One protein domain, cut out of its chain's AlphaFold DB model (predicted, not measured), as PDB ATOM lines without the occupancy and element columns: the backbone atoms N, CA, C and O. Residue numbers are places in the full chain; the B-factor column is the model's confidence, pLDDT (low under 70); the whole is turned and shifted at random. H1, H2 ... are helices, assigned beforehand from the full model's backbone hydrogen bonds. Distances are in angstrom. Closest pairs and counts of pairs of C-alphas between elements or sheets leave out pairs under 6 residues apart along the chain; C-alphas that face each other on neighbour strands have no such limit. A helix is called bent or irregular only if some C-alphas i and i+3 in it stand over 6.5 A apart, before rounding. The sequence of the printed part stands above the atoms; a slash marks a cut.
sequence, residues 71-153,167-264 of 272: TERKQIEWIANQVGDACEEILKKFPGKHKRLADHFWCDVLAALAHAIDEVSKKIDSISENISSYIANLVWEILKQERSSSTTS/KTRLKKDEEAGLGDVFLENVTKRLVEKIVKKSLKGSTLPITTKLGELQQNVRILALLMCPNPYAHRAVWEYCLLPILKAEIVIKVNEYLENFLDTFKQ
ATOM      1  N   THR A  71      13.648  34.896 -27.327       93.38
ATOM      2  CA  THR A  71      12.221  34.653 -27.582       93.38
ATOM      3  C   THR A  71      12.022  33.256 -28.160       93.38
ATOM      4  O   THR A  71      11.239  32.467 -27.631       93.38
ATOM      5  N   GLU A  72      12.797  32.922 -29.181       93.31
ATOM      6  CA  GLU A  72      12.830  31.641 -29.875       93.31
ATOM      7  C   GLU A  72      13.295  30.548 -28.919       93.31
ATOM      8  O   GLU A  72      12.650  29.507 -28.815       93.31
ATOM      9  N   ARG A  73      14.323  30.821 -28.100       94.81
ATOM     10  CA  ARG A  73      14.745  29.902 -27.035       94.81
ATOM     11  C   ARG A  73      13.594  29.539 -26.097       94.81
ATOM     12  O   ARG A  73      13.375  28.357 -25.852       94.81
ATOM     13  N   LYS A  74      12.827  30.519 -25.605       95.44
ATOM     14  CA  LYS A  74      11.667  30.253 -24.731       95.44
ATOM     15  C   LYS A  74      10.577  29.449 -25.441       95.44
ATOM     16  O   LYS A  74       9.944  28.595 -24.822       95.44
ATOM     17  N   GLN A  75      10.339  29.716 -26.724       95.50
ATOM     18  CA  GLN A  75       9.366  28.965 -27.518       95.50
ATOM     19  C   GLN A  75       9.816  27.510 -27.710       95.50
ATOM     20  O   GLN A  75       9.027  26.594 -27.492       95.50
ATOM     21  N   ILE A  76      11.090  27.288 -28.033       96.38
ATOM     22  CA  ILE A  76      11.690  25.957 -28.183       96.38
ATOM     23  C   ILE A  76      11.665  25.189 -26.857       96.38
ATOM     24  O   ILE A  76      11.269  24.025 -26.842       96.38
ATOM     25  N   GLU A  77      12.016  25.831 -25.738       96.12
ATOM     26  CA  GLU A  77      11.902  25.249 -24.392       96.12
ATOM     27  C   GLU A  77      10.457  24.837 -24.082       96.12
ATOM     28  O   GLU A  77      10.213  23.738 -23.580       96.12
ATOM     29  N   TRP A  78       9.479  25.678 -24.430       97.31
ATOM     30  CA  TRP A  78       8.071  25.342 -24.247       97.31
ATOM     31  C   TRP A  78       7.657  24.115 -25.070       97.31
ATOM     32  O   TRP A  78       7.025  23.213 -24.516       97.31
ATOM     33  N   ILE A  79       8.044  24.039 -26.352       97.94
ATOM     34  CA  ILE A  79       7.775  22.874 -27.215       97.94
ATOM     35  C   ILE A  79       8.447  21.619 -26.637       97.94
ATOM     36  O   ILE A  79       7.808  20.571 -26.549       97.94
ATOM     37  N   ALA A  80       9.700  21.723 -26.186       96.69
ATOM     38  CA  ALA A  80      10.430  20.618 -25.568       96.69
ATOM     39  C   ALA A  80       9.714  20.083 -24.318       96.69
ATOM     40  O   ALA A  80       9.615  18.869 -24.143       96.69
ATOM     41  N   ASN A  81       9.141  20.967 -23.496       96.50
ATOM     42  CA  ASN A  81       8.325  20.561 -22.351       96.50
ATOM     43  C   ASN A  81       7.056  19.817 -22.789       96.50
ATOM     44  O   ASN A  81       6.710  18.817 -22.175       96.50
ATOM     45  N   GLN A  82       6.402  20.226 -23.885       97.44
ATOM     46  CA  GLN A  82       5.228  19.501 -24.399       97.44
ATOM     47  C   GLN A  82       5.584  18.093 -24.884       97.44
ATOM     48  O   GLN A  82       4.836  17.144 -24.650       97.44
ATOM     49  N   VAL A  83       6.742  17.947 -25.533       96.19
ATOM     50  CA  VAL A  83       7.289  16.637 -25.903       96.19
ATOM     51  C   VAL A  83       7.573  15.798 -24.649       96.19
ATOM     52  O   VAL A  83       7.257  14.609 -24.626       96.19
ATOM     53  N   GLY A  84       8.117  16.416 -23.596       94.44
ATOM     54  CA  GLY A  84       8.315  15.791 -22.285       94.44
ATOM     55  C   GLY A  84       7.010  15.277 -21.671       94.44
ATOM     56  O   GLY A  84       6.926  14.093 -21.351       94.44
ATOM     57  N   ASP A  85       5.980  16.122 -21.599       94.75
ATOM     58  CA  ASP A  85       4.652  15.771 -21.075       94.75
ATOM     59  C   ASP A  85       4.039  14.583 -21.841       94.75
ATOM     60  O   ASP A  85       3.531  13.631 -21.244       94.75
ATOM     61  N   ALA A  86       4.122  14.605 -23.178       94.00
ATOM     62  CA  ALA A  86       3.639  13.515 -24.026       94.00
ATOM     63  C   ALA A  86       4.430  12.215 -23.798       94.00
ATOM     64  O   ALA A  86       3.858  11.125 -23.786       94.00
ATOM     65  N   CYS A  87       5.743  12.318 -23.586       92.81
ATOM     66  CA  CYS A  87       6.586  11.176 -23.250       92.81
ATOM     67  C   CYS A  87       6.192  10.561 -21.907       92.81
ATOM     68  O   CYS A  87       6.026   9.343 -21.819       92.81
ATOM     69  N   GLU A  88       5.982  11.383 -20.879       92.75
ATOM     70  CA  GLU A  88       5.507  10.915 -19.578       92.75
ATOM     71  C   GLU A  88       4.141  10.234 -19.672       92.75
ATOM     72  O   GLU A  88       3.930   9.204 -19.031       92.75
ATOM     73  N   GLU A  89       3.223  10.759 -20.487       91.81
ATOM     74  CA  GLU A  89       1.919  10.130 -20.712       91.81
ATOM     75  C   GLU A  89       2.067   8.712 -21.286       91.81
ATOM     76  O   GLU A  89       1.479   7.760 -20.761       91.81
ATOM     77  N   ILE A  90       2.895   8.548 -22.325       90.19
ATOM     78  CA  ILE A  90       3.147   7.231 -22.919       90.19
ATOM     79  C   ILE A  90       3.793   6.303 -21.889       90.19
ATOM     80  O   ILE A  90       3.386   5.151 -21.772       90.19
ATOM     81  N   LEU A  91       4.772   6.783 -21.122       91.06
ATOM     82  CA  LEU A  91       5.503   5.964 -20.152       91.06
ATOM     83  C   LEU A  91       4.653   5.536 -18.951       91.06
ATOM     84  O   LEU A  91       4.869   4.443 -18.432       91.06
ATOM     85  N   LYS A  92       3.669   6.345 -18.538       91.56
ATOM     86  CA  LYS A  92       2.681   5.952 -17.520       91.56
ATOM     87  C   LYS A  92       1.829   4.777 -17.993       91.56
ATOM     88  O   LYS A  92       1.578   3.858 -17.218       91.56
ATOM     89  N   LYS A  93       1.406   4.786 -19.261       88.12
ATOM     90  CA  LYS A  93       0.585   3.710 -19.842       88.12
ATOM     91  C   LYS A  93       1.404   2.492 -20.272       88.12
ATOM     92  O   LYS A  93       0.927   1.366 -20.179       88.12
ATOM     93  N   PHE A  94       2.640   2.712 -20.710       87.88
ATOM     94  CA  PHE A  94       3.567   1.679 -21.155       87.88
ATOM     95  C   PHE A  94       4.901   1.779 -20.395       87.88
ATOM     96  O   PHE A  94       5.916   2.220 -20.956       87.88
ATOM     97  N   PRO A  95       4.933   1.350 -19.117       87.56
ATOM     98  CA  PRO A  95       6.162   1.327 -18.336       87.56
ATOM     99  C   PRO A  95       7.272   0.540 -19.042       87.56
ATOM    100  O   PRO A  95       7.039  -0.457 -19.726       87.56
ATOM    101  N   GLY A  96       8.515   1.003 -18.901       85.38
ATOM    102  CA  GLY A  96       9.686   0.336 -19.480       85.38
ATOM    103  C   GLY A  96       9.949   0.625 -20.966       85.38
ATOM    104  O   GLY A  96      10.976   0.189 -21.485       85.38
ATOM    105  N   LYS A  97       9.112   1.416 -21.656       87.25
ATOM    106  CA  LYS A  97       9.306   1.750 -23.085       87.25
ATOM    107  C   LYS A  97      10.251   2.925 -23.363       87.25
ATOM    108  O   LYS A  97      10.408   3.316 -24.516       87.25
ATOM    109  N   HIS A  98      10.967   3.418 -22.349       85.25
ATOM    110  CA  HIS A  98      11.947   4.509 -22.459       85.25
ATOM    111  C   HIS A  98      12.906   4.345 -23.642       85.25
ATOM    112  O   HIS A  98      13.059   5.256 -24.449       85.25
ATOM    113  N   LYS A  99      13.516   3.160 -23.785       83.56
ATOM    114  CA  LYS A  99      14.472   2.885 -24.870       83.56
ATOM    115  C   LYS A  99      13.829   2.988 -26.253       83.56
ATOM    116  O   LYS A  99      14.484   3.435 -27.185       83.56
ATOM    117  N   ARG A 100      12.560   2.589 -26.387       85.19
ATOM    118  CA  ARG A 100      11.845   2.618 -27.667       85.19
ATOM    119  C   ARG A 100      11.487   4.045 -28.069       85.19
ATOM    120  O   ARG A 100      11.734   4.410 -29.211       85.19
ATOM    121  N   LEU A 101      10.984   4.844 -27.127       83.06
ATOM    122  CA  LEU A 101      10.669   6.260 -27.356       83.06
ATOM    123  C   LEU A 101      11.928   7.110 -27.578       83.06
ATOM    124  O   LEU A 101      11.892   8.090 -28.316       83.06
ATOM    125  N   ALA A 102      13.057   6.718 -26.985       80.88
ATOM    126  CA  ALA A 102      14.353   7.339 -27.249       80.88
ATOM    127  C   ALA A 102      14.942   6.964 -28.626       80.88
ATOM    128  O   ALA A 102      15.835   7.657 -29.111       80.88
ATOM    129  N   ASP A 103      14.454   5.901 -29.279       80.31
ATOM    130  CA  ASP A 103      14.914   5.483 -30.609       80.31
ATOM    131  C   ASP A 103      14.147   6.224 -31.713       80.31
ATOM    132  O   ASP A 103      13.188   5.729 -32.311       80.31
ATOM    133  N   HIS A 104      14.595   7.458 -31.945       83.31
ATOM    134  CA  HIS A 104      14.183   8.386 -33.000       83.31
ATOM    135  C   HIS A 104      12.715   8.829 -33.043       83.31
ATOM    136  O   HIS A 104      12.411   9.730 -33.819       83.31
ATOM    137  N   PHE A 105      11.829   8.288 -32.203       89.56
ATOM    138  CA  PHE A 105      10.398   8.616 -32.225       89.56
ATOM    139  C   PHE A 105      10.136  10.127 -32.152       89.56
ATOM    140  O   PHE A 105       9.466  10.681 -33.016       89.56
ATOM    141  N   TRP A 106      10.733  10.827 -31.186       93.56
ATOM    142  CA  TRP A 106      10.486  12.262 -31.011       93.56
ATOM    143  C   TRP A 106      11.053  13.123 -32.136       93.56
ATOM    144  O   TRP A 106      10.397  14.060 -32.582       93.56
ATOM    145  N   CYS A 107      12.246  12.803 -32.640       92.88
ATOM    146  CA  CYS A 107      12.783  13.520 -33.793       92.88
ATOM    147  C   CYS A 107      12.071  13.151 -35.108       92.88
ATOM    148  O   CYS A 107      12.047  13.992 -35.999       92.88
ATOM    149  N   ASP A 108      11.443  11.970 -35.220       93.12
ATOM    150  CA  ASP A 108      10.521  11.657 -36.322       93.12
ATOM    151  C   ASP A 108       9.268  12.550 -36.238       93.12
ATOM    152  O   ASP A 108       8.908  13.177 -37.229       93.12
ATOM    153  N   VAL A 109       8.647  12.678 -35.055       96.62
ATOM    154  CA  VAL A 109       7.468  13.545 -34.837       96.62
ATOM    155  C   VAL A 109       7.777  15.004 -35.182       96.62
ATOM    156  O   VAL A 109       7.013  15.649 -35.895       96.62
ATOM    157  N   LEU A 110       8.905  15.536 -34.699       98.00
ATOM    158  CA  LEU A 110       9.290  16.926 -34.956       98.00
ATOM    159  C   LEU A 110       9.625  17.161 -36.436       98.00
ATOM    160  O   LEU A 110       9.203  18.165 -37.002       98.00
ATOM    161  N   ALA A 111      10.329  16.233 -37.090       96.62
ATOM    162  CA  ALA A 111      10.598  16.335 -38.523       96.62
ATOM    163  C   ALA A 111       9.311  16.256 -39.360       96.62
ATOM    164  O   ALA A 111       9.133  17.048 -40.285       96.62
ATOM    165  N   ALA A 112       8.385  15.364 -38.995       97.94
ATOM    166  CA  ALA A 112       7.073  15.270 -39.622       97.94
ATOM    167  C   ALA A 112       6.262  16.563 -39.438       97.94
ATOM    168  O   ALA A 112       5.640  17.022 -40.390       97.94
ATOM    169  N   LEU A 113       6.323  17.204 -38.265       98.56
ATOM    170  CA  LEU A 113       5.708  18.516 -38.035       98.56
ATOM    171  C   LEU A 113       6.330  19.617 -38.897       98.56
ATOM    172  O   LEU A 113       5.597  20.386 -39.516       98.56
ATOM    173  N   ALA A 114       7.659  19.676 -38.994       98.12
ATOM    174  CA  ALA A 114       8.324  20.636 -39.871       98.12
ATOM    175  C   ALA A 114       7.902  20.456 -41.341       98.12
ATOM    176  O   ALA A 114       7.655  21.448 -42.031       98.12
ATOM    177  N   HIS A 115       7.774  19.208 -41.801       97.75
ATOM    178  CA  HIS A 115       7.322  18.898 -43.156       97.75
ATOM    179  C   HIS A 115       5.836  19.213 -43.369       97.75
ATOM    180  O   HIS A 115       5.489  19.872 -44.344       97.75
ATOM    181  N   ALA A 116       4.964  18.826 -42.437       98.00
ATOM    182  CA  ALA A 116       3.533  19.103 -42.518       98.00
ATOM    183  C   ALA A 116       3.244  20.608 -42.592       98.00
ATOM    184  O   ALA A 116       2.384  21.029 -43.360       98.00
ATOM    185  N   ILE A 117       3.984  21.426 -41.835       97.81
ATOM    186  CA  ILE A 117       3.873  22.887 -41.911       97.81
ATOM    187  C   ILE A 117       4.271  23.407 -43.300       97.81
ATOM    188  O   ILE A 117       3.616  24.315 -43.809       97.81
ATOM    189  N   ASP A 118       5.303  22.831 -43.923       95.25
ATOM    190  CA  ASP A 118       5.739  23.200 -45.277       95.25
ATOM    191  C   ASP A 118       4.623  22.951 -46.300       95.25
ATOM    192  O   ASP A 118       4.238  23.841 -47.057       95.25
ATOM    193  N   GLU A 119       4.047  21.749 -46.260       95.38
ATOM    194  CA  GLU A 119       2.972  21.322 -47.158       95.38
ATOM    195  C   GLU A 119       1.680  22.109 -46.939       95.38
ATOM    196  O   GLU A 119       0.983  22.439 -47.895       95.38
ATOM    197  N   VAL A 120       1.358  22.439 -45.688       95.12
ATOM    198  CA  VAL A 120       0.192  23.258 -45.344       95.12
ATOM    199  C   VAL A 120       0.377  24.704 -45.786       95.12
ATOM    200  O   VAL A 120      -0.550  25.285 -46.343       95.12
ATOM    201  N   SER A 121       1.570  25.273 -45.616       93.00
ATOM    202  CA  SER A 121       1.841  26.665 -45.999       93.00
ATOM    203  C   SER A 121       1.690  26.895 -47.507       93.00
ATOM    204  O   SER A 121       1.229  27.958 -47.907       93.00
ATOM    205  N   LYS A 122       1.995  25.890 -48.344       92.56
ATOM    206  CA  LYS A 122       1.828  25.951 -49.812       92.56
ATOM    207  C   LYS A 122       0.369  26.006 -50.275       92.56
ATOM    208  O   LYS A 122       0.112  26.397 -51.407       92.56
ATOM    209  N   LYS A 123      -0.575  25.573 -49.436       93.81
ATOM    210  CA  LYS A 123      -1.995  25.416 -49.793       93.81
ATOM    211  C   LYS A 123      -2.937  26.000 -48.741       93.81
ATOM    212  O   LYS A 123      -4.078  25.571 -48.630       93.81
ATOM    213  N   ILE A 124      -2.455  26.950 -47.945       89.44
ATOM    214  CA  ILE A 124      -3.165  27.438 -46.759       89.44
ATOM    215  C   ILE A 124      -4.563  27.981 -47.093       89.44
ATOM    216  O   ILE A 124      -5.508  27.712 -46.360       89.44
ATOM    217  N   ASP A 125      -4.700  28.645 -48.242       88.00
ATOM    218  CA  ASP A 125      -5.950  29.262 -48.699       88.00
ATOM    219  C   ASP A 125      -7.022  28.237 -49.105       88.00
ATOM    220  O   ASP A 125      -8.201  28.576 -49.184       88.00
ATOM    221  N   SER A 126      -6.643  26.977 -49.352       85.81
ATOM    222  CA  SER A 126      -7.578  25.900 -49.706       85.81
ATOM    223  C   SER A 126      -7.973  25.013 -48.523       85.81
ATOM    224  O   SER A 126      -8.753  24.075 -48.693       85.81
ATOM    225  N   ILE A 127      -7.475  25.300 -47.315       86.56
ATOM    226  CA  ILE A 127      -7.808  24.542 -46.105       86.56
ATOM    227  C   ILE A 127      -9.017  25.188 -45.424       86.56
ATOM    228  O   ILE A 127      -8.904  26.213 -44.758       86.56
ATOM    229  N   SER A 128     -10.182  24.556 -45.561       74.75
ATOM    230  CA  SER A 128     -11.428  24.961 -44.890       74.75
ATOM    231  C   SER A 128     -11.585  24.377 -43.480       74.75
ATOM    232  O   SER A 128     -12.430  24.822 -42.704       74.75
ATOM    233  N   GLU A 129     -10.780  23.372 -43.140       82.56
ATOM    234  CA  GLU A 129     -10.811  22.696 -41.847       82.56
ATOM    235  C   GLU A 129     -10.033  23.458 -40.768       82.56
ATOM    236  O   GLU A 129      -9.252  24.376 -41.022       82.56
ATOM    237  N   ASN A 130     -10.190  23.025 -39.515       90.94
ATOM    238  CA  ASN A 130      -9.349  23.517 -38.436       90.94
ATOM    239  C   ASN A 130      -7.872  23.172 -38.708       90.94
ATOM    240  O   ASN A 130      -7.459  22.020 -38.568       90.94
ATOM    241  N   ILE A 131      -7.067  24.193 -39.015       92.50
ATOM    242  CA  ILE A 131      -5.657  24.059 -39.420       92.50
ATOM    243  C   ILE A 131      -4.825  23.239 -38.428       92.50
ATOM    244  O   ILE A 131      -3.971  22.460 -38.838       92.50
ATOM    245  N   SER A 132      -5.081  23.363 -37.122       95.06
ATOM    246  CA  SER A 132      -4.330  22.594 -36.122       95.06
ATOM    247  C   SER A 132      -4.629  21.095 -36.172       95.06
ATOM    248  O   SER A 132      -3.702  20.296 -36.053       95.06
ATOM    249  N   SER A 133      -5.888  20.722 -36.411       95.75
ATOM    250  CA  SER A 133      -6.302  19.326 -36.581       95.75
ATOM    251  C   SER A 133      -5.809  18.769 -37.921       95.75
ATOM    252  O   SER A 133      -5.269  17.667 -37.982       95.75
ATOM    253  N   TYR A 134      -5.878  19.580 -38.984       96.38
ATOM    254  CA  TYR A 134      -5.350  19.227 -40.303       96.38
ATOM    255  C   TYR A 134      -3.841  18.937 -40.259       96.38
ATOM    256  O   TYR A 134      -3.396  17.884 -40.717       96.38
ATOM    257  N   ILE A 135      -3.052  19.829 -39.643       97.62
ATOM    258  CA  ILE A 135      -1.612  19.612 -39.435       97.62
ATOM    259  C   ILE A 135      -1.383  18.354 -38.592       97.62
ATOM    260  O   ILE A 135      -0.543  17.539 -38.952       97.62
ATOM    261  N   ALA A 136      -2.128  18.154 -37.501       97.88
ATOM    262  CA  ALA A 136      -1.974  16.975 -36.648       97.88
ATOM    263  C   ALA A 136      -2.226  15.654 -37.397       97.88
ATOM    264  O   ALA A 136      -1.459  14.703 -37.229       97.88
ATOM    265  N   ASN A 137      -3.247  15.608 -38.257       97.25
ATOM    266  CA  ASN A 137      -3.518  14.465 -39.127       97.25
ATOM    267  C   ASN A 137      -2.376  14.232 -40.116       97.25
ATOM    268  O   ASN A 137      -1.837  13.129 -40.171       97.25
ATOM    269  N   LEU A 138      -1.944  15.275 -40.827       97.44
ATOM    270  CA  LEU A 138      -0.854  15.168 -41.796       97.44
ATOM    271  C   LEU A 138       0.468  14.726 -41.143       97.44
ATOM    272  O   LEU A 138       1.188  13.905 -41.707       97.44
ATOM    273  N   VAL A 139       0.770  15.216 -39.936       98.06
ATOM    274  CA  VAL A 139       1.948  14.784 -39.167       98.06
ATOM    275  C   VAL A 139       1.905  13.292 -38.876       98.06
ATOM    276  O   VAL A 139       2.932  12.629 -39.008       98.06
ATOM    277  N   TRP A 140       0.748  12.759 -38.485       97.12
ATOM    278  CA  TRP A 140       0.612  11.331 -38.228       97.12
ATOM    279  C   TRP A 140       0.836  10.493 -39.491       97.12
ATOM    280  O   TRP A 140       1.589   9.523 -39.438       97.12
ATOM    281  N   GLU A 141       0.266  10.901 -40.627       96.38
ATOM    282  CA  GLU A 141       0.455  10.197 -41.902       96.38
ATOM    283  C   GLU A 141       1.932  10.169 -42.324       96.38
ATOM    284  O   GLU A 141       2.485   9.100 -42.601       96.38
ATOM    285  N   ILE A 142       2.611  11.323 -42.275       96.00
ATOM    286  CA  ILE A 142       4.049  11.425 -42.572       96.00
ATOM    287  C   ILE A 142       4.853  10.549 -41.603       96.00
ATOM    288  O   ILE A 142       5.714   9.776 -42.022       96.00
ATOM    289  N   LEU A 143       4.562  10.628 -40.302       94.19
ATOM    290  CA  LEU A 143       5.240   9.834 -39.280       94.19
ATOM    291  C   LEU A 143       5.084   8.332 -39.543       94.19
ATOM    292  O   LEU A 143       6.067   7.592 -39.496       94.19
ATOM    293  N   LYS A 144       3.867   7.872 -39.839       92.94
ATOM    294  CA  LYS A 144       3.586   6.463 -40.123       92.94
ATOM    295  C   LYS A 144       4.342   5.986 -41.363       92.94
ATOM    296  O   LYS A 144       4.930   4.903 -41.331       92.94
ATOM    297  N   GLN A 145       4.402   6.805 -42.413       91.31
ATOM    298  CA  GLN A 145       5.174   6.521 -43.625       91.31
ATOM    299  C   GLN A 145       6.690   6.438 -43.361       91.31
ATOM    300  O   GLN A 145       7.355   5.501 -43.813       91.31
ATOM    301  N   GLU A 146       7.260   7.368 -42.588       88.88
ATOM    302  CA  GLU A 146       8.685   7.314 -42.227       88.88
ATOM    303  C   GLU A 146       9.014   6.058 -41.413       88.88
ATOM    304  O   GLU A 146      10.053   5.414 -41.594       88.88
ATOM    305  N   ARG A 147       8.115   5.669 -40.509       88.25
ATOM    306  CA  ARG A 147       8.333   4.523 -39.623       88.25
ATOM    307  C   ARG A 147       8.109   3.185 -40.316       88.25
ATOM    308  O   ARG A 147       8.781   2.215 -39.955       88.25
ATOM    309  N   SER A 148       7.218   3.122 -41.303       87.94
ATOM    310  CA  SER A 148       6.983   1.920 -42.110       87.94
ATOM    311  C   SER A 148       8.107   1.653 -43.114       87.94
ATOM    312  O   SER A 148       8.359   0.497 -43.440       87.94
ATOM    313  N   SER A 149       8.832   2.687 -43.550       81.25
ATOM    314  CA  SER A 149       9.932   2.565 -44.518       81.25
ATOM    315  C   SER A 149      11.329   2.446 -43.884       81.25
ATOM    316  O   SER A 149      12.246   1.904 -44.506       81.25
ATOM    317  N   SER A 150      11.525   2.898 -42.639       78.50
ATOM    318  CA  SER A 150      12.836   2.894 -41.966       78.50
ATOM    319  C   SER A 150      13.100   1.618 -41.158       78.50
ATOM    320  O   SER A 150      12.268   1.239 -40.345       78.50
ATOM    321  N   THR A 151      14.275   0.981 -41.284       67.31
ATOM    322  CA  THR A 151      14.596  -0.349 -40.706       67.31
ATOM    323  C   THR A 151      15.683  -0.363 -39.620       67.31
ATOM    324  O   THR A 151      16.433  -1.327 -39.504       67.31
ATOM    325  N   THR A 152      15.711   0.649 -38.742       58.19
ATOM    326  CA  THR A 152      16.618   0.895 -37.578       58.19
ATOM    327  C   THR A 152      17.822   1.819 -37.796       58.19
ATOM    328  O   THR A 152      18.432   1.893 -38.856       58.19
ATOM    329  N   SER A 153      18.123   2.521 -36.702       51.59
ATOM    330  CA  SER A 153      19.210   3.435 -36.379       51.59
ATOM    331  C   SER A 153      20.580   2.752 -36.295       51.59
ATOM    332  O   SER A 153      20.776   1.811 -35.533       51.59
ATOM    333  N   LYS A 167      13.905  -5.293 -39.484       81.06
ATOM    334  CA  LYS A 167      12.518  -4.909 -39.194       81.06
ATOM    335  C   LYS A 167      12.366  -3.391 -39.241       81.06
ATOM    336  O   LYS A 167      13.255  -2.666 -38.783       81.06
ATOM    337  N   THR A 168      11.224  -2.930 -39.740       86.25
ATOM    338  CA  THR A 168      10.886  -1.505 -39.788       86.25
ATOM    339  C   THR A 168      10.700  -0.940 -38.377       86.25
ATOM    340  O   THR A 168      10.432  -1.682 -37.428       86.25
ATOM    341  N   ARG A 169      10.852   0.376 -38.205       86.44
ATOM    342  CA  ARG A 169      10.615   1.062 -36.928       86.44
ATOM    343  C   ARG A 169       9.170   0.861 -36.480       86.44
ATOM    344  O   ARG A 169       8.970   0.617 -35.296       86.44
ATOM    345  N   LEU A 170       8.222   0.885 -37.421       87.44
ATOM    346  CA  LEU A 170       6.813   0.591 -37.170       87.44
ATOM    347  C   LEU A 170       6.629  -0.831 -36.626       87.44
ATOM    348  O   LEU A 170       6.099  -1.000 -35.535       87.44
ATOM    349  N   LYS A 171       7.199  -1.846 -37.289       87.25
ATOM    350  CA  LYS A 171       7.133  -3.235 -36.802       87.25
ATOM    351  C   LYS A 171       7.745  -3.396 -35.405       87.25
ATOM    352  O   LYS A 171       7.275  -4.182 -34.591       87.25
ATOM    353  N   LYS A 172       8.796  -2.632 -35.099       87.00
ATOM    354  CA  LYS A 172       9.398  -2.601 -33.757       87.00
ATOM    355  C   LYS A 172       8.525  -1.904 -32.715       87.00
ATOM    356  O   LYS A 172       8.649  -2.227 -31.537       87.00
ATOM    357  N   ASP A 173       7.688  -0.947 -33.111       87.75
ATOM    358  CA  ASP A 173       6.692  -0.335 -32.223       87.75
ATOM    359  C   ASP A 173       5.590  -1.331 -31.885       87.75
ATOM    360  O   ASP A 173       5.288  -1.524 -30.706       87.75
ATOM    361  N   GLU A 174       5.077  -2.021 -32.905       87.62
ATOM    362  CA  GLU A 174       4.068  -3.076 -32.775       87.62
ATOM    363  C   GLU A 174       4.559  -4.198 -31.849       87.62
ATOM    364  O   GLU A 174       3.895  -4.528 -30.868       87.62
ATOM    365  N   GLU A 175       5.770  -4.722 -32.081       88.19
ATOM    366  CA  GLU A 175       6.401  -5.737 -31.220       88.19
ATOM    367  C   GLU A 175       6.662  -5.220 -29.795       88.19
ATOM    368  O   GLU A 175       6.678  -5.989 -28.833       88.19
ATOM    369  N   ALA A 176       6.843  -3.907 -29.634       85.25
ATOM    370  CA  ALA A 176       6.956  -3.273 -28.329       85.25
ATOM    371  C   ALA A 176       5.591  -3.023 -27.660       85.25
ATOM    372  O   ALA A 176       5.582  -2.541 -26.524       85.25
ATOM    373  N   GLY A 177       4.469  -3.353 -28.302       85.56
ATOM    374  CA  GLY A 177       3.116  -3.116 -27.797       85.56
ATOM    375  C   GLY A 177       2.677  -1.651 -27.864       85.56
ATOM    376  O   GLY A 177       1.707  -1.276 -27.210       85.56
ATOM    377  N   LEU A 178       3.388  -0.809 -28.620       83.00
ATOM    378  CA  LEU A 178       2.999   0.575 -28.877       83.00
ATOM    379  C   LEU A 178       2.068   0.603 -30.094       83.00
ATOM    380  O   LEU A 178       2.504   0.849 -31.213       83.00
ATOM    381  N   GLY A 179       0.791   0.290 -29.874       75.38
ATOM    382  CA  GLY A 179      -0.199   0.247 -30.950       75.38
ATOM    383  C   GLY A 179      -0.452   1.613 -31.598       75.38
ATOM    384  O   GLY A 179      -0.483   2.639 -30.907       75.38
ATOM    385  N   ASP A 180      -0.710   1.595 -32.909       77.62
ATOM    386  CA  ASP A 180      -0.920   2.777 -33.756       77.62
ATOM    387  C   ASP A 180      -1.942   3.755 -33.174       77.62
ATOM    388  O   ASP A 180      -1.637   4.931 -33.035       77.62
ATOM    389  N   VAL A 181      -3.109   3.280 -32.730       87.44
ATOM    390  CA  VAL A 181      -4.200   4.151 -32.252       87.44
ATOM    391  C   VAL A 181      -3.787   5.002 -31.046       87.44
ATOM    392  O   VAL A 181      -4.187   6.159 -30.914       87.44
ATOM    393  N   PHE A 182      -2.994   4.451 -30.122       87.44
ATOM    394  CA  PHE A 182      -2.571   5.225 -28.957       87.44
ATOM    395  C   PHE A 182      -1.487   6.239 -29.323       87.44
ATOM    396  O   PHE A 182      -1.581   7.398 -28.914       87.44
ATOM    397  N   LEU A 183      -0.481   5.819 -30.096       89.12
ATOM    398  CA  LEU A 183       0.574   6.717 -30.563       89.12
ATOM    399  C   LEU A 183       0.010   7.836 -31.440       89.12
ATOM    400  O   LEU A 183       0.437   8.981 -31.297       89.12
ATOM    401  N   GLU A 184      -0.980   7.526 -32.272       94.38
ATOM    402  CA  GLU A 184      -1.728   8.485 -33.078       94.38
ATOM    403  C   GLU A 184      -2.363   9.550 -32.195       94.38
ATOM    404  O   GLU A 184      -2.083  10.737 -32.351       94.38
ATOM    405  N   ASN A 185      -3.154   9.131 -31.208       94.56
ATOM    406  CA  ASN A 185      -3.858  10.048 -30.318       94.56
ATOM    407  C   ASN A 185      -2.900  10.937 -29.513       94.56
ATOM    408  O   ASN A 185      -3.134  12.140 -29.381       94.56
ATOM    409  N   VAL A 186      -1.808  10.377 -28.982       93.62
ATOM    410  CA  VAL A 186      -0.800  11.169 -28.259       93.62
ATOM    411  C   VAL A 186      -0.123  12.165 -29.200       93.62
ATOM    412  O   VAL A 186      -0.014  13.344 -28.861       93.62
ATOM    413  N   THR A 187       0.282  11.720 -30.392       95.62
ATOM    414  CA  THR A 187       0.960  12.563 -31.387       95.62
ATOM    415  C   THR A 187       0.054  13.697 -31.853       95.62
ATOM    416  O   THR A 187       0.465  14.855 -31.820       95.62
ATOM    417  N   LYS A 188      -1.200  13.398 -32.212       97.56
ATOM    418  CA  LYS A 188      -2.166  14.403 -32.665       97.56
ATOM    419  C   LYS A 188      -2.438  15.447 -31.588       97.56
ATOM    420  O   LYS A 188      -2.326  16.637 -31.863       97.56
ATOM    421  N   ARG A 189      -2.682  15.034 -30.337       97.38
ATOM    422  CA  ARG A 189      -2.892  15.983 -29.224       97.38
ATOM    423  C   ARG A 189      -1.669  16.854 -28.954       97.38
ATOM    424  O   ARG A 189      -1.827  18.048 -28.710       97.38
ATOM    425  N   LEU A 190      -0.466  16.277 -28.999       97.81
ATOM    426  CA  LEU A 190       0.783  17.027 -28.864       97.81
ATOM    427  C   LEU A 190       0.893  18.097 -29.960       97.81
ATOM    428  O   LEU A 190       1.099  19.273 -29.656       97.81
ATOM    429  N   VAL A 191       0.716  17.699 -31.221       98.25
ATOM    430  CA  VAL A 191       0.817  18.594 -32.378       98.25
ATOM    431  C   VAL A 191      -0.250  19.680 -32.328       98.25
ATOM    432  O   VAL A 191       0.079  20.859 -32.449       98.25
ATOM    433  N   GLU A 192      -1.508  19.324 -32.071       97.75
ATOM    434  CA  GLU A 192      -2.586  20.298 -31.925       97.75
ATOM    435  C   GLU A 192      -2.284  21.316 -30.829       97.75
ATOM    436  O   GLU A 192      -2.481  22.511 -31.034       97.75
ATOM    437  N   LYS A 193      -1.794  20.865 -29.667       97.50
ATOM    438  CA  LYS A 193      -1.448  21.753 -28.551       97.50
ATOM    439  C   LYS A 193      -0.360  22.745 -28.957       97.50
ATOM    440  O   LYS A 193      -0.495  23.936 -28.668       97.50
ATOM    441  N   ILE A 194       0.677  22.271 -29.650       97.88
ATOM    442  CA  ILE A 194       1.768  23.103 -30.170       97.88
ATOM    443  C   ILE A 194       1.235  24.122 -31.182       97.88
ATOM    444  O   ILE A 194       1.415  25.323 -30.991       97.88
ATOM    445  N   VAL A 195       0.526  23.669 -32.218       97.19
ATOM    446  CA  VAL A 195       0.031  24.536 -33.297       97.19
ATOM    447  C   VAL A 195      -0.983  25.551 -32.768       97.19
ATOM    448  O   VAL A 195      -0.840  26.746 -33.023       97.19
ATOM    449  N   LYS A 196      -1.969  25.121 -31.965       96.00
ATOM    450  CA  LYS A 196      -2.968  26.022 -31.364       96.00
ATOM    451  C   LYS A 196      -2.297  27.119 -30.548       96.00
ATOM    452  O   LYS A 196      -2.676  28.278 -30.672       96.00
ATOM    453  N   LYS A 197      -1.295  26.780 -29.728       95.00
ATOM    454  CA  LYS A 197      -0.569  27.775 -28.927       95.00
ATOM    455  C   LYS A 197       0.193  28.765 -29.807       95.00
ATOM    456  O   LYS A 197       0.143  29.955 -29.510       95.00
ATOM    457  N   SER A 198       0.848  28.290 -30.864       92.25
ATOM    458  CA  SER A 198       1.617  29.134 -31.787       92.25
ATOM    459  C   SER A 198       0.746  30.102 -32.587       92.25
ATOM    460  O   SER A 198       1.180  31.216 -32.867       92.25
ATOM    461  N   LEU A 199      -0.483  29.703 -32.927       92.25
ATOM    462  CA  LEU A 199      -1.425  30.536 -33.681       92.25
ATOM    463  C   LEU A 199      -2.268  31.470 -32.794       92.25
ATOM    464  O   LEU A 199      -2.792  32.475 -33.270       92.25
ATOM    465  N   LYS A 200      -2.430  31.152 -31.504       91.88
ATOM    466  CA  LYS A 200      -3.365  31.855 -30.616       91.88
ATOM    467  C   LYS A 200      -3.007  33.334 -30.436       91.88
ATOM    468  O   LYS A 200      -1.929  33.657 -29.948       91.88
ATOM    469  N   GLY A 201      -3.982  34.210 -30.700       78.56
ATOM    470  CA  GLY A 201      -3.908  35.641 -30.376       78.56
ATOM    471  C   GLY A 201      -2.896  36.428 -31.209       78.56
ATOM    472  O   GLY A 201      -2.531  37.534 -30.825       78.56
ATOM    473  N   SER A 202      -2.425  35.854 -32.318       83.94
ATOM    474  CA  SER A 202      -1.522  36.524 -33.248       83.94
ATOM    475  C   SER A 202      -2.295  37.428 -34.204       83.94
ATOM    476  O   SER A 202      -3.296  37.009 -34.777       83.94
ATOM    477  N   THR A 203      -1.782  38.637 -34.424       86.81
ATOM    478  CA  THR A 203      -2.214  39.534 -35.509       86.81
ATOM    479  C   THR A 203      -1.412  39.331 -36.798       86.81
ATOM    480  O   THR A 203      -1.786  39.861 -37.839       86.81
ATOM    481  N   LEU A 204      -0.316  38.564 -36.741       90.81
ATOM    482  CA  LEU A 204       0.495  38.221 -37.910       90.81
ATOM    483  C   LEU A 204      -0.227  37.215 -38.818       90.81
ATOM    484  O   LEU A 204      -0.977  36.376 -38.299       90.81
ATOM    485  N   PRO A 205       0.061  37.226 -40.136       91.44
ATOM    486  CA  PRO A 205      -0.418  36.208 -41.058       91.44
ATOM    487  C   PRO A 205      -0.103  34.798 -40.561       91.44
ATOM    488  O   PRO A 205       0.963  34.526 -39.997       91.44
ATOM    489  N   ILE A 206      -1.029  33.872 -40.803       91.81
ATOM    490  CA  ILE A 206      -0.887  32.485 -40.358       91.81
ATOM    491  C   ILE A 206       0.377  31.825 -40.916       91.81
ATOM    492  O   ILE A 206       1.062  31.113 -40.189       91.81
ATOM    493  N   THR A 207       0.738  32.122 -42.165       92.00
ATOM    494  CA  THR A 207       1.957  31.631 -42.820       92.00
ATOM    495  C   THR A 207       3.217  32.096 -42.099       92.00
ATOM    496  O   THR A 207       4.131  31.300 -41.905       92.00
ATOM    497  N   THR A 208       3.249  33.337 -41.606       93.88
ATOM    498  CA  THR A 208       4.353  33.857 -40.788       93.88
ATOM    499  C   THR A 208       4.480  33.079 -39.479       93.88
ATOM    500  O   THR A 208       5.557  32.587 -39.152       93.88
ATOM    501  N   LYS A 209       3.371  32.883 -38.752       94.62
ATOM    502  CA  LYS A 209       3.374  32.123 -37.487       94.62
ATOM    503  C   LYS A 209       3.737  30.656 -37.673       94.62
ATOM    504  O   LYS A 209       4.406  30.071 -36.822       94.62
ATOM    505  N   LEU A 210       3.292  30.062 -38.775       95.50
ATOM    506  CA  LEU A 210       3.674  28.713 -39.158       95.50
ATOM    507  C   LEU A 210       5.165  28.640 -39.511       95.50
ATOM    508  O   LEU A 210       5.819  27.709 -39.056       95.50
ATOM    509  N   GLY A 211       5.721  29.633 -40.208       94.88
ATOM    510  CA  GLY A 211       7.158  29.733 -40.484       94.88
ATOM    511  C   GLY A 211       8.012  29.803 -39.212       94.88
ATOM    512  O   GLY A 211       8.955  29.025 -39.063       94.88
ATOM    513  N   GLU A 212       7.634  30.650 -38.250       94.88
ATOM    514  CA  GLU A 212       8.297  30.729 -36.936       94.88
ATOM    515  C   GLU A 212       8.246  29.384 -36.194       94.88
ATOM    516  O   GLU A 212       9.258  28.881 -35.696       94.88
ATOM    517  N   LEU A 213       7.063  28.756 -36.148       96.94
ATOM    518  CA  LEU A 213       6.902  27.439 -35.538       96.94
ATOM    519  C   LEU A 213       7.762  26.388 -36.251       96.94
ATOM    520  O   LEU A 213       8.402  25.571 -35.587       96.94
ATOM    521  N   GLN A 214       7.797  26.412 -37.582       97.06
ATOM    522  CA  GLN A 214       8.590  25.492 -38.384       97.06
ATOM    523  C   GLN A 214      10.069  25.601 -38.010       97.06
ATOM    524  O   GLN A 214      10.689  24.587 -37.705       97.06
ATOM    525  N   GLN A 215      10.626  26.813 -37.950       95.12
ATOM    526  CA  GLN A 215      12.017  27.035 -37.549       95.12
ATOM    527  C   GLN A 215      12.307  26.493 -36.143       95.12
ATOM    528  O   GLN A 215      13.262  25.733 -35.961       95.12
ATOM    529  N   ASN A 216      11.449  26.798 -35.168       96.00
ATOM    530  CA  ASN A 216      11.605  26.314 -33.795       96.00
ATOM    531  C   ASN A 216      11.598  24.781 -33.707       96.00
ATOM    532  O   ASN A 216      12.427  24.180 -33.022       96.00
ATOM    533  N   VAL A 217      10.680  24.135 -34.427       97.38
ATOM    534  CA  VAL A 217      10.564  22.672 -34.473       97.38
ATOM    535  C   VAL A 217      11.785  22.045 -35.149       97.38
ATOM    536  O   VAL A 217      12.296  21.038 -34.656       97.38
ATOM    537  N   ARG A 218      12.300  22.651 -36.227       95.44
ATOM    538  CA  ARG A 218      13.530  22.196 -36.892       95.44
ATOM    539  C   ARG A 218      14.726  22.253 -35.944       95.44
ATOM    540  O   ARG A 218      15.443  21.261 -35.826       95.44
ATOM    541  N   ILE A 219      14.907  23.362 -35.225       93.88
ATOM    542  CA  ILE A 219      15.990  23.514 -34.240       93.88
ATOM    543  C   ILE A 219      15.860  22.466 -33.130       93.88
ATOM    544  O   ILE A 219      16.830  21.772 -32.820       93.88
ATOM    545  N   LEU A 220      14.660  22.281 -32.572       95.56
ATOM    546  CA  LEU A 220      14.440  21.279 -31.530       95.56
ATOM    547  C   LEU A 220      14.729  19.854 -32.029       95.56
ATOM    548  O   LEU A 220      15.365  19.073 -31.321       95.56
ATOM    549  N   ALA A 221      14.325  19.520 -33.259       94.38
ATOM    550  CA  ALA A 221      14.616  18.222 -33.861       94.38
ATOM    551  C   ALA A 221      16.129  17.961 -33.950       94.38
ATOM    552  O   ALA A 221      16.575  16.858 -33.628       94.38
ATOM    553  N   LEU A 222      16.925  18.970 -34.322       90.88
ATOM    554  CA  LEU A 222      18.390  18.881 -34.382       90.88
ATOM    555  C   LEU A 222      19.025  18.729 -32.995       90.88
ATOM    556  O   LEU A 222      19.964  17.952 -32.827       90.88
ATOM    557  N   LEU A 223      18.494  19.427 -31.989       90.25
ATOM    558  CA  LEU A 223      18.959  19.315 -30.604       90.25
ATOM    559  C   LEU A 223      18.618  17.964 -29.967       90.25
ATOM    560  O   LEU A 223      19.347  17.516 -29.080       90.25
ATOM    561  N   MET A 224      17.530  17.316 -30.392       88.50
ATOM    562  CA  MET A 224      17.083  16.029 -29.853       88.50
ATOM    563  C   MET A 224      17.619  14.822 -30.629       88.50
ATOM    564  O   MET A 224      17.804  13.760 -30.034       88.50
ATOM    565  N   CYS A 225      17.871  14.951 -31.934       87.56
ATOM    566  CA  CYS A 225      18.297  13.827 -32.760       87.56
ATOM    567  C   CYS A 225      19.735  13.393 -32.408       87.56
ATOM    568  O   CYS A 225      20.665  14.199 -32.496       87.56
ATOM    569  N   PRO A 226      19.972  12.113 -32.056       79.62
ATOM    570  CA  PRO A 226      21.323  11.624 -31.776       79.62
ATOM    571  C   PRO A 226      22.243  11.629 -33.002       79.62
ATOM    572  O   PRO A 226      23.460  11.689 -32.854       79.62
ATOM    573  N   ASN A 227      21.676  11.508 -34.204       76.31
ATOM    574  CA  ASN A 227      22.425  11.461 -35.454       76.31
ATOM    575  C   ASN A 227      21.560  11.999 -36.613       76.31
ATOM    576  O   ASN A 227      20.958  11.198 -37.334       76.31
ATOM    577  N   PRO A 228      21.477  13.332 -36.792       75.31
ATOM    578  CA  PRO A 228      20.623  13.950 -37.810       75.31
ATOM    579  C   PRO A 228      21.005  13.538 -39.239       75.31
ATOM    580  O   PRO A 228      20.143  13.469 -40.104       75.31
ATOM    581  N   TYR A 229      22.269  13.178 -39.479       68.94
ATOM    582  CA  TYR A 229      22.757  12.716 -40.781       68.94
ATOM    583  C   TYR A 229      22.218  11.343 -41.189       68.94
ATOM    584  O   TYR A 229      21.839  11.113 -42.332       68.94
ATOM    585  N   ALA A 230      22.199  10.397 -40.249       72.56
ATOM    586  CA  ALA A 230      21.677   9.057 -40.508       72.56
ATOM    587  C   ALA A 230      20.144   8.999 -40.400       72.56
ATOM    588  O   ALA A 230      19.551   7.925 -40.515       72.56
ATOM    589  N   HIS A 231      19.502  10.140 -40.144       80.25
ATOM    590  CA  HIS A 231      18.070  10.255 -39.951       80.25
ATOM    591  C   HIS A 231      17.456  11.077 -41.081       80.25
ATOM    592  O   HIS A 231      17.301  12.286 -40.967       80.25
ATOM    593  N   ARG A 232      17.036  10.381 -42.142       83.75
ATOM    594  CA  ARG A 232      16.443  10.948 -43.366       83.75
ATOM    595  C   ARG A 232      15.455  12.097 -43.124       83.75
ATOM    596  O   ARG A 232      15.690  13.189 -43.614       83.75
ATOM    597  N   ALA A 233      14.402  11.880 -42.335       88.56
ATOM    598  CA  ALA A 233      13.398  12.913 -42.075       88.56
ATOM    599  C   ALA A 233      13.995  14.177 -41.425       88.56
ATOM    600  O   ALA A 233      13.698  15.292 -41.838       88.56
ATOM    601  N   VAL A 234      14.886  14.021 -40.438       88.62
ATOM    602  CA  VAL A 234      15.565  15.161 -39.794       88.62
ATOM    603  C   VAL A 234      16.518  15.850 -40.767       88.62
ATOM    604  O   VAL A 234      16.591  17.077 -40.789       88.62
ATOM    605  N   TRP A 235      17.231  15.081 -41.585       84.94
ATOM    606  CA  TRP A 235      18.096  15.610 -42.629       84.94
ATOM    607  C   TRP A 235      17.317  16.479 -43.628       84.94
ATOM    608  O   TRP A 235      17.632  17.656 -43.810       84.94
ATOM    609  N   GLU A 236      16.283  15.908 -44.244       85.25
ATOM    610  CA  GLU A 236      15.531  16.532 -45.334       85.25
ATOM    611  C   GLU A 236      14.673  17.701 -44.849       85.25
ATOM    612  O   GLU A 236      14.671  18.764 -45.471       85.25
ATOM    613  N   TYR A 237      13.962  17.528 -43.733       92.06
ATOM    614  CA  TYR A 237      12.925  18.473 -43.310       92.06
ATOM    615  C   TYR A 237      13.394  19.480 -42.261       92.06
ATOM    616  O   TYR A 237      12.745  20.518 -42.086       92.06
ATOM    617  N   CYS A 238      14.521  19.219 -41.587       91.38
ATOM    618  CA  CYS A 238      15.043  20.102 -40.543       91.38
ATOM    619  C   CYS A 238      16.405  20.683 -40.878       91.38
ATOM    620  O   CYS A 238      16.554  21.900 -40.931       91.38
ATOM    621  N   LEU A 239      17.390  19.826 -41.114       84.31
ATOM    622  CA  LEU A 239      18.769  20.253 -41.247       84.31
ATOM    623  C   LEU A 239      19.018  21.040 -42.533       84.31
ATOM    624  O   LEU A 239      19.513  22.162 -42.470       84.31
ATOM    625  N   LEU A 240      18.656  20.474 -43.687       80.25
ATOM    626  CA  LEU A 240      18.856  21.137 -44.975       80.25
ATOM    627  C   LEU A 240      18.175  22.517 -45.032       80.25
ATOM    628  O   LEU A 240      18.835  23.466 -45.454       80.25
ATOM    629  N   PRO A 241      16.912  22.692 -44.589       84.94
ATOM    630  CA  PRO A 241      16.294  24.014 -44.540       84.94
ATOM    631  C   PRO A 241      16.998  25.000 -43.605       84.94
ATOM    632  O   PRO A 241      17.140  26.162 -43.963       84.94
ATOM    633  N   ILE A 242      17.461  24.553 -42.433       83.31
ATOM    634  CA  ILE A 242      18.181  25.409 -41.479       83.31
ATOM    635  C   ILE A 242      19.520  25.887 -42.059       83.31
ATOM    636  O   ILE A 242      19.866  27.055 -41.909       83.31
ATOM    637  N   LEU A 243      20.234  25.015 -42.775       75.31
ATOM    638  CA  LEU A 243      21.466  25.377 -43.481       75.31
ATOM    639  C   LEU A 243      21.199  26.375 -44.616       75.31
ATOM    640  O   LEU A 243      21.948  27.332 -44.774       75.31
ATOM    641  N   LYS A 244      20.111  26.188 -45.377       74.00
ATOM    642  CA  LYS A 244      19.699  27.112 -46.449       74.00
ATOM    643  C   LYS A 244      19.247  28.480 -45.937       74.00
ATOM    644  O   LYS A 244      19.348  29.450 -46.672       74.00
ATOM    645  N   ALA A 245      18.718  28.541 -44.719       72.44
ATOM    646  CA  ALA A 245      18.268  29.776 -44.085       72.44
ATOM    647  C   ALA A 245      19.406  30.554 -43.401       72.44
ATOM    648  O   ALA A 245      19.136  31.531 -42.715       72.44
ATOM    649  N   GLU A 246      20.655  30.094 -43.530       68.75
ATOM    650  CA  GLU A 246      21.860  30.745 -42.997       68.75
ATOM    651  C   GLU A 246      21.901  30.931 -41.467       68.75
ATOM    652  O   GLU A 246      22.849  31.496 -40.929       68.75
ATOM    653  N   ILE A 247      20.944  30.352 -40.733       60.47
ATOM    654  CA  ILE A 247      20.838  30.389 -39.260       60.47
ATOM    655  C   ILE A 247      22.070  29.760 -38.564       60.47
ATOM    656  O   ILE A 247      22.228  29.869 -37.350       60.47
ATOM    657  N   VAL A 248      22.966  29.102 -39.312       57.56
ATOM    658  CA  VAL A 248      24.081  28.303 -38.774       57.56
ATOM    659  C   VAL A 248      25.444  28.637 -39.389       57.56
ATOM    660  O   VAL A 248      26.389  27.856 -39.282       57.56
ATOM    661  N   ILE A 249      25.582  29.791 -40.045       49.81
ATOM    662  CA  ILE A 249      26.836  30.138 -40.718       49.81
ATOM    663  C   ILE A 249      27.833  30.771 -39.737       49.81
ATOM    664  O   ILE A 249      27.932  31.984 -39.595       49.81
ATOM    665  N   LYS A 250      28.655  29.920 -39.115       51.75
ATOM    666  CA  LYS A 250      30.079  30.218 -38.876       51.75
ATOM    667  C   LYS A 250      30.908  29.238 -39.695       51.75
ATOM    668  O   LYS A 250      31.594  28.365 -39.172       51.75
ATOM    669  N   VAL A 251      30.760  29.325 -41.011       51.31
ATOM    670  CA  VAL A 251      31.424  28.419 -41.938       51.31
ATOM    671  C   VAL A 251      32.702  29.065 -42.457       51.31
ATOM    672  O   VAL A 251      32.657  29.969 -43.278       51.31
ATOM    673  N   ASN A 252      33.848  28.566 -41.997       50.56
ATOM    674  CA  ASN A 252      35.105  28.703 -42.733       50.56
ATOM    675  C   ASN A 252      35.000  27.887 -44.041       50.56
ATOM    676  O   ASN A 252      34.392  26.817 -44.015       50.56
ATOM    677  N   GLU A 253      35.628  28.354 -45.130       49.81
ATOM    678  CA  GLU A 253      35.638  27.846 -46.533       49.81
ATOM    679  C   GLU A 253      35.455  26.322 -46.740       49.81
ATOM    680  O   GLU A 253      34.876  25.864 -47.722       49.81
ATOM    681  N   TYR A 254      35.909  25.509 -45.791       50.78
ATOM    682  CA  TYR A 254      35.739  24.061 -45.754       50.78
ATOM    683  C   TYR A 254      34.284  23.559 -45.903       50.78
ATOM    684  O   TYR A 254      34.067  22.511 -46.522       50.78
ATOM    685  N   LEU A 255      33.275  24.253 -45.354       53.12
ATOM    686  CA  LEU A 255      31.903  23.704 -45.318       53.12
ATOM    687  C   LEU A 255      31.051  24.069 -46.540       53.12
ATOM    688  O   LEU A 255      30.037  23.410 -46.759       53.12
ATOM    689  N   GLU A 256      31.476  25.009 -47.388       54.50
ATOM    690  CA  GLU A 256      30.830  25.242 -48.690       54.50
ATOM    691  C   GLU A 256      31.022  24.028 -49.613       54.50
ATOM    692  O   GLU A 256      30.049  23.469 -50.125       54.50
ATOM    693  N   ASN A 257      32.253  23.504 -49.683       54.16
ATOM    694  CA  ASN A 257      32.576  22.251 -50.381       54.16
ATOM    695  C   ASN A 257      31.836  21.036 -49.791       54.16
ATOM    696  O   ASN A 257      31.464  20.096 -50.506       54.16
ATOM    697  N   PHE A 258      31.606  21.046 -48.474       59.16
ATOM    698  CA  PHE A 258      30.798  20.035 -47.802       59.16
ATOM    699  C   PHE A 258      29.345  20.114 -48.275       59.16
ATOM    700  O   PHE A 258      28.837  19.126 -48.792       59.16
ATOM    701  N   LEU A 259      28.700  21.281 -48.190       55.09
ATOM    702  CA  LEU A 259      27.313  21.504 -48.614       55.09
ATOM    703  C   LEU A 259      27.069  21.123 -50.080       55.09
ATOM    704  O   LEU A 259      26.072  20.463 -50.372       55.09
ATOM    705  N   ASP A 260      27.985  21.465 -50.989       56.44
ATOM    706  CA  ASP A 260      27.868  21.132 -52.415       56.44
ATOM    707  C   ASP A 260      27.855  19.622 -52.683       56.44
ATOM    708  O   ASP A 260      27.106  19.147 -53.543       56.44
ATOM    709  N   THR A 261      28.573  18.838 -51.874       54.97
ATOM    710  CA  THR A 261      28.554  17.366 -51.945       54.97
ATOM    711  C   THR A 261      27.162  16.789 -51.626       54.97
ATOM    712  O   THR A 261      26.802  15.724 -52.130       54.97
ATOM    713  N   PHE A 262      26.345  17.501 -50.840       49.50
ATOM    714  CA  PHE A 262      25.003  17.074 -50.424       49.50
ATOM    715  C   PHE A 262      23.846  17.746 -51.178       49.50
ATOM    716  O   PHE A 262      22.697  17.337 -51.009       49.50
ATOM    717  N   LYS A 263      24.118  18.759 -52.012       49.00
ATOM    718  CA  LYS A 263      23.125  19.350 -52.931       49.00
ATOM    719  C   LYS A 263      22.769  18.407 -54.094       49.00
ATOM    720  O   LYS A 263      21.752  18.605 -54.753       49.00
ATOM    721  N   GLN A 264      23.575  17.371 -54.333       48.22
ATOM    722  CA  GLN A 264      23.258  16.267 -55.242       48.22
ATOM    723  C   GLN A 264      22.139  15.396 -54.633       48.22
ATOM    724  O   GLN A 264      22.160  15.168 -53.422       48.22
TER     725      GLN A 264
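Overview. This is residues 71 to 153 and 167 to 264 of the 272 residues of an uncharacterized protein of Rothia sp. HMSC036D11 (UniProt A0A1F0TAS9). A compact knot of crossed helices is built round H3, which lies in the core with H4, H7 and H8 packed on it; H6 packs on H4, and the long H1 runs over H6 and H7. The short H2 lies near H1, close to Leu 91, and the short H5 packs on H4 near Arg 147, while at the far end of the domain residues 249 to 258, of which 254 to 258 belong to H9, stick out. The printed part has 181 residues with nine named helices, H1 to H9 in chain order, and no named strand: the class is all helix, the packing mostly crossed. It is compact, with a radius of gyration of the C-alphas of 16.6 A, and spans 48 by 40 by 30 A.

Along the chain. H1, the longest helix, covers residues 71 to 93, 34.0 A from C-alpha 71 at (12.221, 34.653, -27.582) to C-alpha 93 at (0.585, 3.710, -19.842). H6 is residues 180 to 199, 27.8 A; H7 is 206 to 224, 26.5 A; H3 is 105 to 121, 24.3 A; H4 is 131 to 149, 27.0 A. H8, residues 232 to 244, 16.8 A, is only just irregular: C-alphas 237 and 240 are 6.7 A apart. The shorter helices are H2, residues 98 to 102, 6.1 A; H5, 169 to 175, 9.8 A; and H9, 254 to 262, 13.6 A, ending at C-alpha 262 at (25.003, 17.074, -50.424).

Arrangement. H1 touches H6 at a shallow tilt of 23 degrees, opposite ways; their closest C-alphas, of Ala 86 and Val 186, are 6.6 A apart. With residues 72 to 80 alone H1 touches H7, the hub, which touches four helices; here Ile 76 and Asn 216 have the closest C-alphas, 5.6 A. H7 touches H3 at a shallow tilt of 21 degrees, opposite ways, closest at C-alphas 107 and 221, 5.0 A. H3 touches H4 at a steep tilt of 52 degrees, closest at C-alphas 112 and 139, 5.2 A. H8 touches H7, with C-alphas 218 and 238 closest at 4.5 A. H5 touches H4 about perpendicular, at 84 degrees, with C-alphas 147 and 170 closest at 4.9 A. H2 is close to H1 but not clearly touching, 7.0 A between C-alphas 91 and 98. H8 and H9 are apart. Every O i to N i+4 pair is within hydrogen-bond range in H1 to H7; H8 has 7 of 9 and H9 4 of 5.

Size, cuts and confidence. The C-alphas farthest apart, of Lys 93 and Glu 253, are 50.2 A from each other. Residues 154 to 166 are not printed, and C-alphas 153 and 167 are 11.1 A apart across this cut. Of the links that are printed whole, none is long. Mean pLDDT of the printed part is 86.1; residues 151 to 153, 229 and 246 to 264 are under 70.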